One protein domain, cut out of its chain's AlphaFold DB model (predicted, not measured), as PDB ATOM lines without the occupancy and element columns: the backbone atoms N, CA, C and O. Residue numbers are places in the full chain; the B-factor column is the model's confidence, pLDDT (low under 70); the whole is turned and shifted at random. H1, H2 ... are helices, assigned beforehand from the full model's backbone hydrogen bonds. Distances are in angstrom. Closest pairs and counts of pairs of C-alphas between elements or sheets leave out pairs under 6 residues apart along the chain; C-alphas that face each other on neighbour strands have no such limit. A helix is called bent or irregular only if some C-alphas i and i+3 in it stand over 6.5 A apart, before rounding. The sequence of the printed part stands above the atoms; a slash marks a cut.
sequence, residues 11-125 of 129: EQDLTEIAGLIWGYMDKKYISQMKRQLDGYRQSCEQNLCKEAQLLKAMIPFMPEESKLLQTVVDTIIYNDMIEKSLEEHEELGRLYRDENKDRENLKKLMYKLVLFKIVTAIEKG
ATOM      1  N   GLU A  11      56.457 218.941 -25.511       84.88
ATOM      2  CA  GLU A  11      57.345 219.568 -24.527       84.88
ATOM      3  C   GLU A  11      56.749 219.534 -23.114       84.88
ATOM      4  O   GLU A  11      57.437 219.181 -22.150       84.88
ATOM      5  N   GLN A  12      55.453 219.830 -22.994       84.56
ATOM      6  CA  GLN A  12      54.733 219.708 -21.730       84.56
ATOM      7  C   GLN A  12      54.653 218.246 -21.277       84.56
ATOM      8  O   GLN A  12      54.995 217.950 -20.133       84.56
ATOM      9  N   ASP A  13      54.293 217.327 -22.176       86.19
ATOM     10  CA  ASP A  13      54.183 215.901 -21.851       86.19
ATOM     11  C   ASP A  13      55.536 215.325 -21.403       86.19
ATOM     12  O   ASP A  13      55.617 214.596 -20.414       86.19
ATOM     13  N   LEU A  14      56.631 215.693 -22.080       86.94
ATOM     14  CA  LEU A  14      57.984 215.296 -21.683       86.94
ATOM     15  C   LEU A  14      58.370 215.868 -20.315       86.94
ATOM     16  O   LEU A  14      59.015 215.171 -19.531       86.94
ATOM     17  N   THR A  15      57.961 217.101 -20.007       89.38
ATOM     18  CA  THR A  15      58.216 217.735 -18.706       89.38
ATOM     19  C   THR A  15      57.450 217.029 -17.588       89.38
ATOM     20  O   THR A  15      58.026 216.726 -16.542       89.38
ATOM     21  N   GLU A  16      56.177 216.693 -17.806       88.19
ATOM     22  CA  GLU A  16      55.366 215.954 -16.835       88.19
ATOM     23  C   GLU A  16      55.894 214.529 -16.626       88.19
ATOM     24  O   GLU A  16      56.048 214.087 -15.484       88.19
ATOM     25  N   ILE A  17      56.265 213.826 -17.701       89.69
ATOM     26  CA  ILE A  17      56.884 212.495 -17.621       89.69
ATOM     27  C   ILE A  17      58.209 212.562 -16.857       89.69
ATOM     28  O   ILE A  17      58.445 211.742 -15.966       89.69
ATOM     29  N   ALA A  18      59.067 213.539 -17.159       87.81
ATOM     30  CA  ALA A  18      60.321 213.738 -16.440       87.81
ATOM     31  C   ALA A  18      60.075 214.020 -14.951       87.81
ATOM     32  O   ALA A  18      60.744 213.427 -14.104       87.81
ATOM     33  N   GLY A  19      59.075 214.841 -14.622       89.19
ATOM     34  CA  GLY A  19      58.662 215.114 -13.245       89.19
ATOM     35  C   GLY A  19      58.175 213.864 -12.506       89.19
ATOM     36  O   GLY A  19      58.557 213.639 -11.356       89.19
ATOM     37  N   LEU A  20      57.395 213.003 -13.166       90.44
ATOM     38  CA  LEU A  20      56.938 211.727 -12.604       90.44
ATOM     39  C   LEU A  20      58.100 210.758 -12.358       90.44
ATOM     40  O   LEU A  20      58.175 210.141 -11.291       90.44
ATOM     41  N   ILE A  21      59.025 210.645 -13.317       87.75
ATOM     42  CA  ILE A  21      60.234 209.825 -13.178       87.75
ATOM     43  C   ILE A  21      61.086 210.354 -12.024       87.75
ATOM     44  O   ILE A  21      61.473 209.576 -11.151       87.75
ATOM     45  N   TRP A  22      61.337 211.663 -11.978       87.00
ATOM     46  CA  TRP A  22      62.126 212.291 -10.922       87.00
ATOM     47  C   TRP A  22      61.490 212.088  -9.547       87.00
ATOM     48  O   TRP A  22      62.155 211.625  -8.626       87.00
ATOM     49  N   GLY A  23      60.181 212.318  -9.425       86.38
ATOM     50  CA  GLY A  23      59.445 212.107  -8.179       86.38
ATOM     51  C   GLY A  23      59.474 210.653  -7.699       86.38
ATOM     52  O   GLY A  23      59.539 210.400  -6.495       86.38
ATOM     53  N   TYR A  24      59.460 209.681  -8.614       88.38
ATOM     54  CA  TYR A  24      59.651 208.274  -8.264       88.38
ATOM     55  C   TYR A  24      61.093 207.977  -7.838       88.38
ATOM     56  O   TYR A  24      61.296 207.295  -6.828       88.38
ATOM     57  N   MET A  25      62.087 208.494  -8.568       84.44
ATOM     58  CA  MET A  25      63.497 208.301  -8.224       84.44
ATOM     59  C   MET A  25      63.828 208.877  -6.848       84.44
ATOM     60  O   MET A  25      64.460 208.195  -6.039       84.44
ATOM     61  N   ASP A  26      63.338 210.080  -6.561       81.69
ATOM     62  CA  ASP A  26      63.537 210.757  -5.288       81.69
ATOM     63  C   ASP A  26      62.923 209.972  -4.119       81.69
ATOM     64  O   ASP A  26      63.597 209.623  -3.143       81.69
ATOM     65  N   LYS A  27      61.649 209.582  -4.252       85.50
ATOM     66  CA  LYS A  27      60.931 208.860  -3.192       85.50
ATOM     67  C   LYS A  27      61.454 207.450  -2.956       85.50
ATOM     68  O   LYS A  27      61.460 206.993  -1.814       85.50
ATOM     69  N   LYS A  28      61.820 206.727  -4.015       84.75
ATOM     70  CA  LYS A  28      62.163 205.308  -3.896       84.75
ATOM     71  C   LYS A  28      63.652 205.081  -3.696       84.75
ATOM     72  O   LYS A  28      64.014 204.307  -2.821       84.75
ATOM     73  N   TYR A  29      64.499 205.730  -4.489       80.56
ATOM     74  CA  TYR A  29      65.932 205.442  -4.497       80.56
ATOM     75  C   TYR A  29      66.718 206.457  -3.669       80.56
ATOM     76  O   TYR A  29      67.446 206.046  -2.770       80.56
ATOM     77  N   ILE A  30      66.526 207.764  -3.891       79.94
ATOM     78  CA  ILE A  30      67.291 208.802  -3.173       79.94
ATOM     79  C   ILE A  30      66.944 208.788  -1.682       79.94
ATOM     80  O   ILE A  30      67.835 208.727  -0.838       79.94
ATOM     81  N   SER A  31      65.654 208.755  -1.341       81.69
ATOM     82  CA  SER A  31      65.200 208.693   0.053       81.69
ATOM     83  C   SER A  31      65.680 207.430   0.775       81.69
ATOM     84  O   SER A  31      66.025 207.484   1.956       81.69
ATOM     85  N   GLN A  32      65.718 206.284   0.084       83.62
ATOM     86  CA  GLN A  32      66.236 205.041   0.654       83.62
ATOM     87  C   GLN A  32      67.751 205.120   0.870       83.62
ATOM     88  O   GLN A  32      68.215 204.789   1.961       83.62
ATOM     89  N   MET A  33      68.502 205.620  -0.118       80.00
ATOM     90  CA  MET A  33      69.941 205.849   0.022       80.00
ATOM     91  C   MET A  33      70.241 206.810   1.169       80.00
ATOM     92  O   MET A  33      71.110 206.519   1.980       80.00
ATOM     93  N   LYS A  34      69.495 207.915   1.295       83.56
ATOM     94  CA  LYS A  34      69.672 208.880   2.385       83.56
ATOM     95  C   LYS A  34      69.526 208.214   3.753       83.56
ATOM     96  O   LYS A  34      70.408 208.355   4.586       83.56
ATOM     97  N   ARG A  35      68.486 207.395   3.949       85.31
ATOM     98  CA  ARG A  35      68.300 206.638   5.202       85.31
ATOM     99  C   ARG A  35      69.453 205.678   5.496       85.31
ATOM    100  O   ARG A  35      69.833 205.532   6.653       85.31
ATOM    101  N   GLN A  36      69.988 205.004   4.478       83.69
ATOM    102  CA  GLN A  36      71.139 204.114   4.657       83.69
ATOM    103  C   GLN A  36      72.403 204.902   5.017       83.69
ATOM    104  O   GLN A  36      73.105 204.529   5.953       83.69
ATOM    105  N   LEU A  37      72.654 206.020   4.328       83.75
ATOM    106  CA  LEU A  37      73.776 206.913   4.610       83.75
ATOM    107  C   LEU A  37      73.699 207.496   6.021       83.75
ATOM    108  O   LEU A  37      74.694 207.439   6.738       83.75
ATOM    109  N   ASP A  38      72.525 207.955   6.453       85.69
ATOM    110  CA  ASP A  38      72.303 208.437   7.820       85.69
ATOM    111  C   ASP A  38      72.622 207.336   8.851       85.69
ATOM    112  O   ASP A  38      73.274 207.590   9.867       85.69
ATOM    113  N   GLY A  39      72.236 206.087   8.560       85.06
ATOM    114  CA  GLY A  39      72.574 204.921   9.380       85.06
ATOM    115  C   GLY A  39      74.082 204.660   9.470       85.06
ATOM    116  O   GLY A  39      74.614 204.471  10.569       85.06
ATOM    117  N   TYR A  40      74.800 204.695   8.341       84.50
ATOM    118  CA  TYR A  40      76.260 204.554   8.343       84.50
ATOM    119  C   TYR A  40      76.938 205.699   9.084       84.50
ATOM    120  O   TYR A  40      77.848 205.450   9.874       84.50
ATOM    121  N   ARG A  41      76.481 206.936   8.872       86.69
ATOM    122  CA  ARG A  41      77.018 208.116   9.547       86.69
ATOM    123  C   ARG A  41      76.901 207.976  11.056       86.69
ATOM    124  O   ARG A  41      77.908 208.087  11.748       86.69
ATOM    125  N   GLN A  42      75.712 207.638  11.556       88.56
ATOM    126  CA  GLN A  42      75.485 207.424  12.984       88.56
ATOM    127  C   GLN A  42      76.394 206.317  13.543       88.56
ATOM    128  O   GLN A  42      76.998 206.482  14.603       88.56
ATOM    129  N   SER A  43      76.537 205.203  12.818       88.31
ATOM    130  CA  SER A  43      77.438 204.110  13.198       88.31
ATOM    131  C   SER A  43      78.905 204.557  13.259       88.31
ATOM    132  O   SER A  43      79.620 204.188  14.192       88.31
ATOM    133  N   CYS A  44      79.376 205.336  12.284       88.38
ATOM    134  CA  CYS A  44      80.751 205.837  12.236       88.38
ATOM    135  C   CYS A  44      81.016 206.895  13.314       88.38
ATOM    136  O   CYS A  44      82.045 206.841  13.978       88.38
ATOM    137  N   GLU A  45      80.069 207.799  13.567       88.44
ATOM    138  CA  GLU A  45      80.168 208.801  14.635       88.44
ATOM    139  C   GLU A  45      80.254 208.170  16.034       88.44
ATOM    140  O   GLU A  45      80.945 208.698  16.907       88.44
ATOM    141  N   GLN A  46      79.585 207.033  16.246       88.56
ATOM    142  CA  GLN A  46      79.655 206.270  17.498       88.56
ATOM    143  C   GLN A  46      80.957 205.472  17.648       88.56
ATOM    144  O   GLN A  46      81.380 205.207  18.771       88.56
ATOM    145  N   ASN A  47      81.598 205.104  16.536       89.44
ATOM    146  CA  ASN A  47      82.779 204.239  16.501       89.44
ATOM    147  C   ASN A  47      84.006 204.944  15.905       89.44
ATOM    148  O   ASN A  47      84.825 204.311  15.241       89.44
ATOM    149  N   LEU A  48      84.135 206.253  16.136       89.19
ATOM    150  CA  LEU A  48      85.277 207.040  15.669       89.19
ATOM    151  C   LEU A  48      86.603 206.436  16.144       89.19
ATOM    152  O   LEU A  48      86.720 206.011  17.297       89.19
ATOM    153  N   CYS A  49      87.627 206.475  15.291       89.44
ATOM    154  CA  CYS A  49      88.991 206.147  15.696       89.44
ATOM    155  C   CYS A  49      89.493 207.105  16.791       89.44
ATOM    156  O   CYS A  49      88.987 208.221  16.959       89.44
ATOM    157  N   LYS A  50      90.501 206.676  17.558       91.75
ATOM    158  CA  LYS A  50      91.010 207.432  18.717       91.75
ATOM    159  C   LYS A  50      91.510 208.819  18.322       91.75
ATOM    160  O   LYS A  50      91.313 209.779  19.060       91.75
ATOM    161  N   GLU A  51      92.118 208.925  17.149       89.88
ATOM    162  CA  GLU A  51      92.618 210.163  16.567       89.88
ATOM    163  C   GLU A  51      91.470 211.144  16.305       89.88
ATOM    164  O   GLU A  51      91.535 212.298  16.724       89.88
ATOM    165  N   ALA A  52      90.376 210.686  15.690       91.94
ATOM    166  CA  ALA A  52      89.203 211.521  15.444       91.94
ATOM    167  C   ALA A  52      88.474 211.902  16.741       91.94
ATOM    168  O   ALA A  52      88.007 213.034  16.873       91.94
ATOM    169  N   GLN A  53      88.408 210.993  17.720       93.19
ATOM    170  CA  GLN A  53      87.866 211.293  19.050       93.19
ATOM    171  C   GLN A  53      88.676 212.388  19.750       93.19
ATOM    172  O   GLN A  53      88.090 213.311  20.314       93.19
ATOM    173  N   LEU A  54      90.009 212.316  19.675       93.62
ATOM    174  CA  LEU A  54      90.898 213.335  20.222       93.62
ATOM    175  C   LEU A  54      90.670 214.688  19.540       93.62
ATOM    176  O   LEU A  54      90.444 215.677  20.231       93.62
ATOM    177  N   LEU A  55      90.653 214.726  18.202       92.94
ATOM    178  CA  LEU A  55      90.381 215.955  17.449       92.94
ATOM    179  C   LEU A  55      89.033 216.568  17.846       92.94
ATOM    180  O   LEU A  55      88.961 217.762  18.124       92.94
ATOM    181  N   LYS A  56      87.984 215.745  17.953       91.62
ATOM    182  CA  LYS A  56      86.648 216.180  18.379       91.62
ATOM    183  C   LYS A  56      86.649 216.733  19.808       91.62
ATOM    184  O   LYS A  56      85.998 217.740  20.070       91.62
ATOM    185  N   ALA A  57      87.395 216.112  20.721       93.31
ATOM    186  CA  ALA A  57      87.530 216.565  22.105       93.31
ATOM    187  C   ALA A  57      88.333 217.869  22.242       93.31
ATOM    188  O   ALA A  57      88.140 218.593  23.215       93.31
ATOM    189  N   MET A  58      89.206 218.189  21.280       92.81
ATOM    190  CA  MET A  58      89.991 219.428  21.267       92.81
ATOM    191  C   MET A  58      89.194 220.653  20.798       92.81
ATOM    192  O   MET A  58      89.531 221.766  21.194       92.81
ATOM    193  N   ILE A  59      88.125 220.468  20.012       93.06
ATOM    194  CA  ILE A  59      87.319 221.562  19.431       93.06
ATOM    195  C   ILE A  59      86.901 222.632  20.462       93.06
ATOM    196  O   ILE A  59      87.085 223.814  20.171       93.06
ATOM    197  N   PRO A  60      86.393 222.293  21.668       93.75
ATOM    198  CA  PRO A  60      85.994 223.299  22.659       93.75
ATOM    199  C   PRO A  60      87.156 224.148  23.196       93.75
ATOM    200  O   PRO A  60      86.925 225.243  23.703       93.75
ATOM    201  N   PHE A  61      88.390 223.648  23.101       94.94
ATOM    202  CA  PHE A  61      89.599 224.313  23.592       94.94
ATOM    203  C   PHE A  61      90.331 225.103  22.498       94.94
ATOM    204  O   PHE A  61      91.214 225.894  22.812       94.94
ATOM    205  N   MET A  62      89.957 224.900  21.231       93.75
ATOM    206  CA  MET A  62      90.546 225.534  20.047       93.75
ATOM    207  C   MET A  62      89.442 226.165  19.179       93.75
ATOM    208  O   MET A  62      89.149 225.688  18.077       93.75
ATOM    209  N   PRO A  63      88.746 227.203  19.687       90.50
ATOM    210  CA  PRO A  63      87.595 227.785  19.001       90.50
ATOM    211  C   PRO A  63      87.961 228.420  17.652       90.50
ATOM    212  O   PRO A  63      87.134 228.400  16.737       90.50
ATOM    213  N   GLU A  64      89.187 228.932  17.501       93.75
ATOM    214  CA  GLU A  64      89.683 229.533  16.256       93.75
ATOM    215  C   GLU A  64      89.814 228.485  15.136       93.75
ATOM    216  O   GLU A  64      89.442 228.734  13.988       93.75
ATOM    217  N   GLU A  65      90.241 227.272  15.484       93.06
ATOM    218  CA  GLU A  65      90.436 226.141  14.576       93.06
ATOM    219  C   GLU A  65      89.222 225.207  14.493       93.06
ATOM    220  O   GLU A  65      89.235 224.245  13.723       93.06
ATOM    221  N   SER A  66      88.155 225.485  15.245       91.06
ATOM    222  CA  SER A  66      86.967 224.628  15.367       91.06
ATOM    223  C   SER A  66      86.418 224.141  14.021       91.06
ATOM    224  O   SER A  66      86.166 222.950  13.845       91.06
ATOM    225  N   LYS A  67      86.295 225.038  13.034       91.38
ATOM    226  CA  LYS A  67      85.818 224.700  11.681       91.38
ATOM    227  C   LYS A  67      86.753 223.737  10.954       91.38
ATOM    228  O   LYS A  67      86.284 222.817  10.284       91.38
ATOM    229  N   LEU A  68      88.061 223.953  11.067       92.06
ATOM    230  CA  LEU A  68      89.066 223.100  10.440       92.06
ATOM    231  C   LEU A  68      89.052 221.709  11.080       92.06
ATOM    232  O   LEU A  68      88.965 220.712  10.369       92.06
ATOM    233  N   LEU A  69      89.064 221.648  12.413       91.50
ATOM    234  CA  LEU A  69      89.013 220.397  13.168       91.50
ATOM    235  C   LEU A  69      87.736 219.607  12.866       91.50
ATOM    236  O   LEU A  69      87.812 218.411  12.589       91.50
ATOM    237  N   GLN A  70      86.579 220.276  12.827       92.25
ATOM    238  CA  GLN A  70      85.318 219.639  12.454       92.25
ATOM    239  C   GLN A  70      85.358 219.103  11.018       92.25
ATOM    240  O   GLN A  70      84.934 217.980  10.780       92.25
ATOM    241  N   THR A  71      85.943 219.850  10.076       91.25
ATOM    242  CA  THR A  71      86.092 219.401   8.681       91.25
ATOM    243  C   THR A  71      86.935 218.128   8.583       91.25
ATOM    244  O   THR A  71      86.608 217.224   7.814       91.25
ATOM    245  N   VAL A  72      88.017 218.031   9.362       92.00
ATOM    246  CA  VAL A  72      88.865 216.830   9.395       92.00
ATOM    247  C   VAL A  72      88.092 215.646   9.975       92.00
ATOM    248  O   VAL A  72      88.098 214.574   9.373       92.00
ATOM    249  N   VAL A  73      87.384 215.842  11.092       92.06
ATOM    250  CA  VAL A  73      86.544 214.800  11.707       92.06
ATOM    251  C   VAL A  73      85.468 214.317  10.730       92.06
ATOM    252  O   VAL A  73      85.329 213.113  10.527       92.06
ATOM    253  N   ASP A  74      84.771 215.236  10.062       90.31
ATOM    254  CA  ASP A  74      83.765 214.904   9.053       90.31
ATOM    255  C   ASP A  74      84.384 214.121   7.888       90.31
ATOM    256  O   ASP A  74      83.822 213.128   7.436       90.31
ATOM    257  N   THR A  75      85.574 214.514   7.423       89.00
ATOM    258  CA  THR A  75      86.286 213.811   6.343       89.00
ATOM    259  C   THR A  75      86.622 212.369   6.725       89.00
ATOM    260  O   THR A  75      86.480 211.471   5.893       89.00
ATOM    261  N   ILE A  76      87.024 212.134   7.978       90.75
ATOM    262  CA  ILE A  76      87.265 210.783   8.504       90.75
ATOM    263  C   ILE A  76      85.962 209.979   8.493       90.75
ATOM    264  O   ILE A  76      85.936 208.880   7.945       90.75
ATOM    265  N   ILE A  77      84.863 210.557   8.993       90.50
ATOM    266  CA  ILE A  77      83.542 209.909   9.000       90.50
ATOM    267  C   ILE A  77      83.117 209.514   7.583       90.50
ATOM    268  O   ILE A  77      82.732 208.366   7.362       90.50
ATOM    269  N   TYR A  78      83.225 210.420   6.607       89.00
ATOM    270  CA  TYR A  78      82.867 210.102   5.224       89.00
ATOM    271  C   TYR A  78      83.738 208.996   4.634       89.00
ATOM    272  O   TYR A  78      83.222 208.129   3.931       89.00
ATOM    273  N   ASN A  79      85.047 209.004   4.897       88.62
ATOM    274  CA  ASN A  79      85.919 207.933   4.426       88.62
ATOM    275  C   ASN A  79      85.503 206.574   5.010       88.62
ATOM    276  O   ASN A  79      85.450 205.595   4.269       88.62
ATOM    277  N   ASP A  80      85.161 206.527   6.297       88.75
ATOM    278  CA  ASP A  80      84.742 205.293   6.966       88.75
ATOM    279  C   ASP A  80      83.376 204.808   6.464       88.75
ATOM    280  O   ASP A  80      83.186 203.613   6.241       88.75
ATOM    281  N   MET A  81      82.435 205.726   6.211       87.50
ATOM    282  CA  MET A  81      81.160 205.404   5.559       87.50
ATOM    283  C   MET A  81      81.381 204.790   4.172       87.50
ATOM    284  O   MET A  81      80.746 203.795   3.825       87.50
ATOM    285  N   ILE A  82      82.292 205.366   3.383       85.94
ATOM    286  CA  ILE A  82      82.604 204.869   2.042       85.94
ATOM    287  C   ILE A  82      83.239 203.480   2.116       85.94
ATOM    288  O   ILE A  82      82.804 202.592   1.389       85.94
ATOM    289  N   GLU A  83      84.225 203.254   2.987       85.00
ATOM    290  CA  GLU A  83      84.845 201.927   3.127       85.00
ATOM    291  C   GLU A  83      83.818 200.873   3.572       85.00
ATOM    292  O   GLU A  83      83.727 199.831   2.930       85.00
ATOM    293  N   LYS A  84      82.956 201.173   4.555       82.50
ATOM    294  CA  LYS A  84      81.858 200.266   4.944       82.50
ATOM    295  C   LYS A  84      80.924 199.944   3.777       82.50
ATOM    296  O   LYS A  84      80.576 198.786   3.566       82.50
ATOM    297  N   SER A  85      80.558 200.945   2.975       77.50
ATOM    298  CA  SER A  85      79.704 200.721   1.801       77.50
ATOM    299  C   SER A  85      80.370 199.834   0.738       77.50
ATOM    300  O   SER A  85      79.689 199.064   0.064       77.50
ATOM    301  N   LEU A  86      81.699 199.901   0.596       75.31
ATOM    302  CA  LEU A  86      82.459 199.045  -0.320       75.31
ATOM    303  C   LEU A  86      82.593 197.609   0.203       75.31
ATOM    304  O   LEU A  86      82.624 196.679  -0.601       75.31
ATOM    305  N   GLU A  87      82.665 197.420   1.522       78.12
ATOM    306  CA  GLU A  87      82.686 196.096   2.156       78.12
ATOM    307  C   GLU A  87      81.345 195.367   2.005       78.12
ATOM    308  O   GLU A  87      81.322 194.185   1.664       78.12
ATOM    309  N   GLU A  88      80.225 196.068   2.198       77.88
ATOM    310  CA  GLU A  88      78.880 195.489   2.052       77.88
ATOM    311  C   GLU A  88      78.517 195.177   0.590       77.88
ATOM    312  O   GLU A  88      77.678 194.314   0.319       77.88
ATOM    313  N   HIS A  89      79.184 195.829  -0.365       75.50
ATOM    314  CA  HIS A  89      78.975 195.648  -1.797       75.50
ATOM    315  C   HIS A  89      80.266 195.213  -2.500       75.50
ATOM    316  O   HIS A  89      80.888 195.985  -3.232       75.50
ATOM    317  N   GLU A  90      80.634 193.936  -2.342       74.00
ATOM    318  CA  GLU A  90      81.862 193.345  -2.909       74.00
ATOM    319  C   GLU A  90      82.020 193.594  -4.425       74.00
ATOM    320  O   GLU A  90      83.136 193.701  -4.940       74.00
ATOM    321  N   GLU A  91      80.907 193.731  -5.152       78.75
ATOM    322  CA  GLU A  91      80.890 194.069  -6.578       78.75
ATOM    323  C   GLU A  91      81.539 195.429  -6.870       78.75
ATOM    324  O   GLU A  91      82.310 195.549  -7.825       78.75
ATOM    325  N   LEU A  92      81.320 196.432  -6.010       71.69
ATOM    326  CA  LEU A  92      81.995 197.731  -6.096       71.69
ATOM    327  C   LEU A  92      83.494 197.587  -5.822       71.69
ATOM    328  O   LEU A  92      84.314 198.226  -6.482       71.69
ATOM    329  N   GLY A  93      83.857 196.677  -4.915       70.69
ATOM    330  CA  GLY A  93      85.237 196.289  -4.633       70.69
ATOM    331  C   GLY A  93      85.993 195.743  -5.850       70.69
ATOM    332  O   GLY A  93      87.221 195.813  -5.907       70.69
ATOM    333  N   ARG A  94      85.281 195.204  -6.849       81.31
ATOM    334  CA  ARG A  94      85.873 194.689  -8.096       81.31
ATOM    335  C   ARG A  94      86.135 195.787  -9.126       81.31
ATOM    336  O   ARG A  94      87.029 195.616  -9.950       81.31
ATOM    337  N   LEU A  95      85.424 196.915  -9.060       78.88
ATOM    338  CA  LEU A  95      85.500 197.993 -10.055       78.88
ATOM    339  C   LEU A  95      86.864 198.694 -10.115       78.88
ATOM    340  O   LEU A  95      87.225 199.265 -11.147       78.88
ATOM    341  N   TYR A  96      87.622 198.662  -9.019       79.81
ATOM    342  CA  TYR A  96      88.943 199.283  -8.946       79.81
ATOM    343  C   TYR A  96      90.107 198.287  -8.949       79.81
ATOM    344  O   TYR A  96      91.247 198.746  -8.944       79.81
ATOM    345  N   ARG A  97      89.854 196.968  -9.009       83.62
ATOM    346  CA  ARG A  97      90.925 195.958  -9.085       83.62
ATOM    347  C   ARG A  97      91.760 196.157 -10.349       83.62
ATOM    348  O   ARG A  97      91.225 196.395 -11.435       83.62
ATOM    349  N   ASP A  98      93.075 196.072 -10.202       89.69
ATOM    350  CA  ASP A  98      94.020 196.193 -11.311       89.69
ATOM    351  C   ASP A  98      95.266 195.348 -11.027       89.69
ATOM    352  O   ASP A  98      95.710 195.231  -9.885       89.69
ATOM    353  N   GLU A  99      95.843 194.749 -12.068       89.81
ATOM    354  CA  GLU A  99      97.093 193.991 -11.938       89.81
ATOM    355  C   GLU A  99      98.252 194.903 -11.511       89.81
ATOM    356  O   GLU A  99      99.154 194.483 -10.785       89.81
ATOM    357  N   ASN A 100      98.209 196.177 -11.917       94.25
ATOM    358  CA  ASN A 100      99.141 197.193 -11.466       94.25
ATOM    359  C   ASN A 100      98.640 197.839 -10.163       94.25
ATOM    360  O   ASN A 100      97.635 198.552 -10.149       94.25
ATOM    361  N   LYS A 101      99.398 197.656  -9.077       91.19
ATOM    362  CA  LYS A 101      99.037 198.152  -7.741       91.19
ATOM    363  C   LYS A 101      98.942 199.672  -7.629       91.19
ATOM    364  O   LYS A 101      98.052 200.168  -6.942       91.19
ATOM    365  N   ASP A 102      99.786 200.420  -8.330       90.00
ATOM    366  CA  ASP A 102      99.714 201.885  -8.323       90.00
ATOM    367  C   ASP A 102      98.446 202.369  -9.029       90.00
ATOM    368  O   ASP A 102      97.756 203.279  -8.561       90.00
ATOM    369  N   ARG A 103      98.086 201.704 -10.130       89.94
ATOM    370  CA  ARG A 103      96.858 201.992 -10.873       89.94
ATOM    371  C   ARG A 103      95.608 201.590 -10.091       89.94
ATOM    372  O   ARG A 103      94.634 202.340 -10.107       89.94
ATOM    373  N   GLU A 104      95.640 200.457  -9.392       90.00
ATOM    374  CA  GLU A 104      94.586 200.018  -8.466       90.00
ATOM    375  C   GLU A 104      94.354 201.061  -7.367       90.00
ATOM    376  O   GLU A 104      93.220 201.488  -7.147       90.00
ATOM    377  N   ASN A 105      95.425 201.550  -6.735       87.75
ATOM    378  CA  ASN A 105      95.340 202.577  -5.697       87.75
ATOM    379  C   ASN A 105      94.738 203.883  -6.227       87.75
ATOM    380  O   ASN A 105      93.856 204.464  -5.589       87.75
ATOM    381  N   LEU A 106      95.163 204.327  -7.413       89.62
ATOM    382  CA  LEU A 106      94.626 205.532  -8.043       89.62
ATOM    383  C   LEU A 106      93.142 205.374  -8.401       89.62
ATOM    384  O   LEU A 106      92.345 206.278  -8.147       89.62
ATOM    385  N   LYS A 107      92.746 204.210  -8.931       87.69
ATOM    386  CA  LYS A 107      91.336 203.883  -9.172       87.69
ATOM    387  C   LYS A 107      90.546 203.916  -7.868       87.69
ATOM    388  O   LYS A 107      89.534 204.609  -7.812       87.69
ATOM    389  N   LYS A 108      91.016 203.240  -6.813       86.50
ATOM    390  CA  LYS A 108      90.352 203.227  -5.499       86.50
ATOM    391  C   LYS A 108      90.149 204.653  -4.980       86.50
ATOM    392  O   LYS A 108      89.050 204.991  -4.548       86.50
ATOM    393  N   LEU A 109      91.169 205.508  -5.089       87.19
ATOM    394  CA  LEU A 109      91.078 206.916  -4.705       87.19
ATOM    395  C   LEU A 109      90.009 207.668  -5.515       87.19
ATOM    396  O   LEU A 109      89.187 208.371  -4.932       87.19
ATOM    397  N   MET A 110      89.974 207.498  -6.842       86.56
ATOM    398  CA  MET A 110      88.955 208.134  -7.684       86.56
ATOM    399  C   MET A 110      87.540 207.683  -7.318       86.56
ATOM    400  O   MET A 110      86.657 208.524  -7.177       86.56
ATOM    401  N   TYR A 111      87.322 206.381  -7.113       85.44
ATOM    402  CA  TYR A 111      86.014 205.861  -6.702       85.44
ATOM    403  C   TYR A 111      85.577 206.442  -5.361       85.44
ATOM    404  O   TYR A 111      84.446 206.912  -5.240       85.44
ATOM    405  N   LYS A 112      86.480 206.497  -4.377       86.69
ATOM    406  CA  LYS A 112      86.196 207.149  -3.096       86.69
ATOM    407  C   LYS A 112      85.830 208.620  -3.259       86.69
ATOM    408  O   LYS A 112      84.890 209.075  -2.624       86.69
ATOM    409  N   LEU A 113      86.529 209.360  -4.118       87.44
ATOM    410  CA  LEU A 113      86.218 210.769  -4.379       87.44
ATOM    411  C   LEU A 113      84.841 210.946  -5.031       87.44
ATOM    412  O   LEU A 113      84.102 211.854  -4.652       87.44
ATOM    413  N   VAL A 114      84.476 210.079  -5.978       87.00
ATOM    414  CA  VAL A 114      83.146 210.088  -6.605       87.00
ATOM    415  C   VAL A 114      82.065 209.781  -5.569       87.00
ATOM    416  O   VAL A 114      81.103 210.538  -5.452       87.00
ATOM    417  N   LEU A 115      82.246 208.727  -4.767       85.62
ATOM    418  CA  LEU A 115      81.308 208.364  -3.704       85.62
ATOM    419  C   LEU A 115      81.180 209.479  -2.666       85.62
ATOM    420  O   LEU A 115      80.068 209.855  -2.316       85.62
ATOM    421  N   PHE A 116      82.291 210.087  -2.254       88.12
ATOM    422  CA  PHE A 116      82.292 211.250  -1.373       88.12
ATOM    423  C   PHE A 116      81.441 212.395  -1.934       88.12
ATOM    424  O   PHE A 116      80.626 212.974  -1.217       88.12
ATOM    425  N   LYS A 117      81.580 212.714  -3.227       85.81
ATOM    426  CA  LYS A 117      80.767 213.751  -3.877       85.81
ATOM    427  C   LYS A 117      79.285 213.394  -3.918       85.81
ATOM    428  O   LYS A 117      78.465 214.267  -3.657       85.81
ATOM    429  N   ILE A 118      78.944 212.138  -4.200       83.31
ATOM    430  CA  ILE A 118      77.552 211.669  -4.217       83.31
ATOM    431  C   ILE A 118      76.944 211.754  -2.814       83.31
ATOM    432  O   ILE A 118      75.898 212.372  -2.642       83.31
ATOM    433  N   VAL A 119      77.618 211.198  -1.805       83.88
ATOM    434  CA  VAL A 119      77.151 211.200  -0.409       83.88
ATOM    435  C   VAL A 119      76.961 212.627   0.093       83.88
ATOM    436  O   VAL A 119      75.889 212.970   0.584       83.88
ATOM    437  N   THR A 120      77.958 213.490  -0.107       83.50
ATOM    438  CA  THR A 120      77.863 214.891   0.325       83.50
ATOM    439  C   THR A 120      76.788 215.677  -0.428       83.50
ATOM    440  O   THR A 120      76.194 216.577   0.159       83.50
ATOM    441  N   ALA A 121      76.505 215.356  -1.695       81.94
ATOM    442  CA  ALA A 121      75.402 215.963  -2.441       81.94
ATOM    443  C   ALA A 121      74.032 215.507  -1.915       81.94
ATOM    444  O   ALA A 121      73.145 216.338  -1.740       81.94
ATOM    445  N   ILE A 122      73.867 214.217  -1.608       77.88
ATOM    446  CA  ILE A 122      72.621 213.665  -1.051       77.88
ATOM    447  C   ILE A 122      72.343 214.245   0.342       77.88
ATOM    448  O   ILE A 122      71.218 214.657   0.632       77.88
ATOM    449  N   GLU A 123      73.358 214.317   1.203       74.88
ATOM    450  CA  GLU A 123      73.206 214.863   2.554       74.88
ATOM    451  C   GLU A 123      72.899 216.359   2.558       74.88
ATOM    452  O   GLU A 123      72.017 216.803   3.293       74.88
ATOM    453  N   LYS A 124      73.579 217.133   1.702       75.25
ATOM    454  CA  LYS A 124      73.303 218.567   1.541       75.25
ATOM    455  C   LYS A 124      71.956 218.844   0.875       75.25
ATOM    456  O   LYS A 124      71.556 220.000   0.837       75.25
ATOM    457  N   GLY A 125      71.267 217.807   0.389       62.53
ATOM    458  CA  GLY A 125      70.059 217.939  -0.407       62.53
ATOM    459  C   GLY A 125      70.405 218.593  -1.734       62.53
ATOM    460  O   GLY A 125      70.290 219.803  -1.890       62.53
TER     461      GLY A 125
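This is residues 11 to 125 of the 129 residues of an uncharacterized protein of Cellulosilyticum sp. WCF-2 (UniProt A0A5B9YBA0). Three helices, H1, H3 and H5, cross one another in a loose body, from which residues 11 to 21 and 23 to 29 of the long H1 stick out as an arm. H2 and H3 form a helical hairpin that follows H1, and the short H4 sits at the corner after H3. The printed part has 115 residues with five named helices, H1 to H5 in chain order, no named strand, and is all helix. It is loose, with a radius of gyration of the C-alphas of 18.2 A, and flat, spanning 58 by 42 by 22 A.

H1, residues 11 to 46, has a kink of 28 degrees near residue 25. Its residues 37 to 45 alone touch H3, residues 66 to 88, about perpendicular at 78 degrees; the closest C-alphas, of Tyr 40 and Met 81, are 5.7 A apart. Its residues 30 to 37 alone touch H5, residues 101 to 123, only just about perpendicular at 71 degrees, with the closest C-alphas, of Lys 34 and Ile 122, 6.6 A apart. H2, residues 50 to 61, touches H3 at a shallow tilt of 25 degrees, opposite ways, as a hairpin; the closest C-alphas, of Ile 59 and Ser 66, are 5.1 A apart. H3, the hub, touches H5 at a steep tilt of 68 degrees, only just short of perpendicular, opposite ways; the closest C-alphas, of Ile 82 and Lys 112, are 6.7 A apart. H3 and H4, residues 90 to 94, only just touch, only at the corner, with 3 pairs of C-alphas within 8 A; the closest, of Leu 86 and Gly 93, are 5.8 A apart. Helix packing is mostly crossed, with 1 of 4 pairs at a shallow tilt. Every O i to N i+4 pair is within hydrogen-bond range in H3, H4 and H5, against 29 of 32 in H1 and 6 of 8 in H2.

H1 begins at C-alpha 11 (57.345, 219.568, -24.527) and is 49.4 A long. H2 is only just irregular: C-alphas 57 and 60 are 6.9 A apart. H3 is 33.0 A long. H5 is 32.4 A long and ends at C-alpha 123 (73.206, 214.863, 2.554).

The C-alphas farthest apart, of Asp 13 and Phe 61, are 58.2 A apart. The printed part has no cut; the links are tight but for the short one from H4 to H5. Residue 125 alone has a pLDDT under 70.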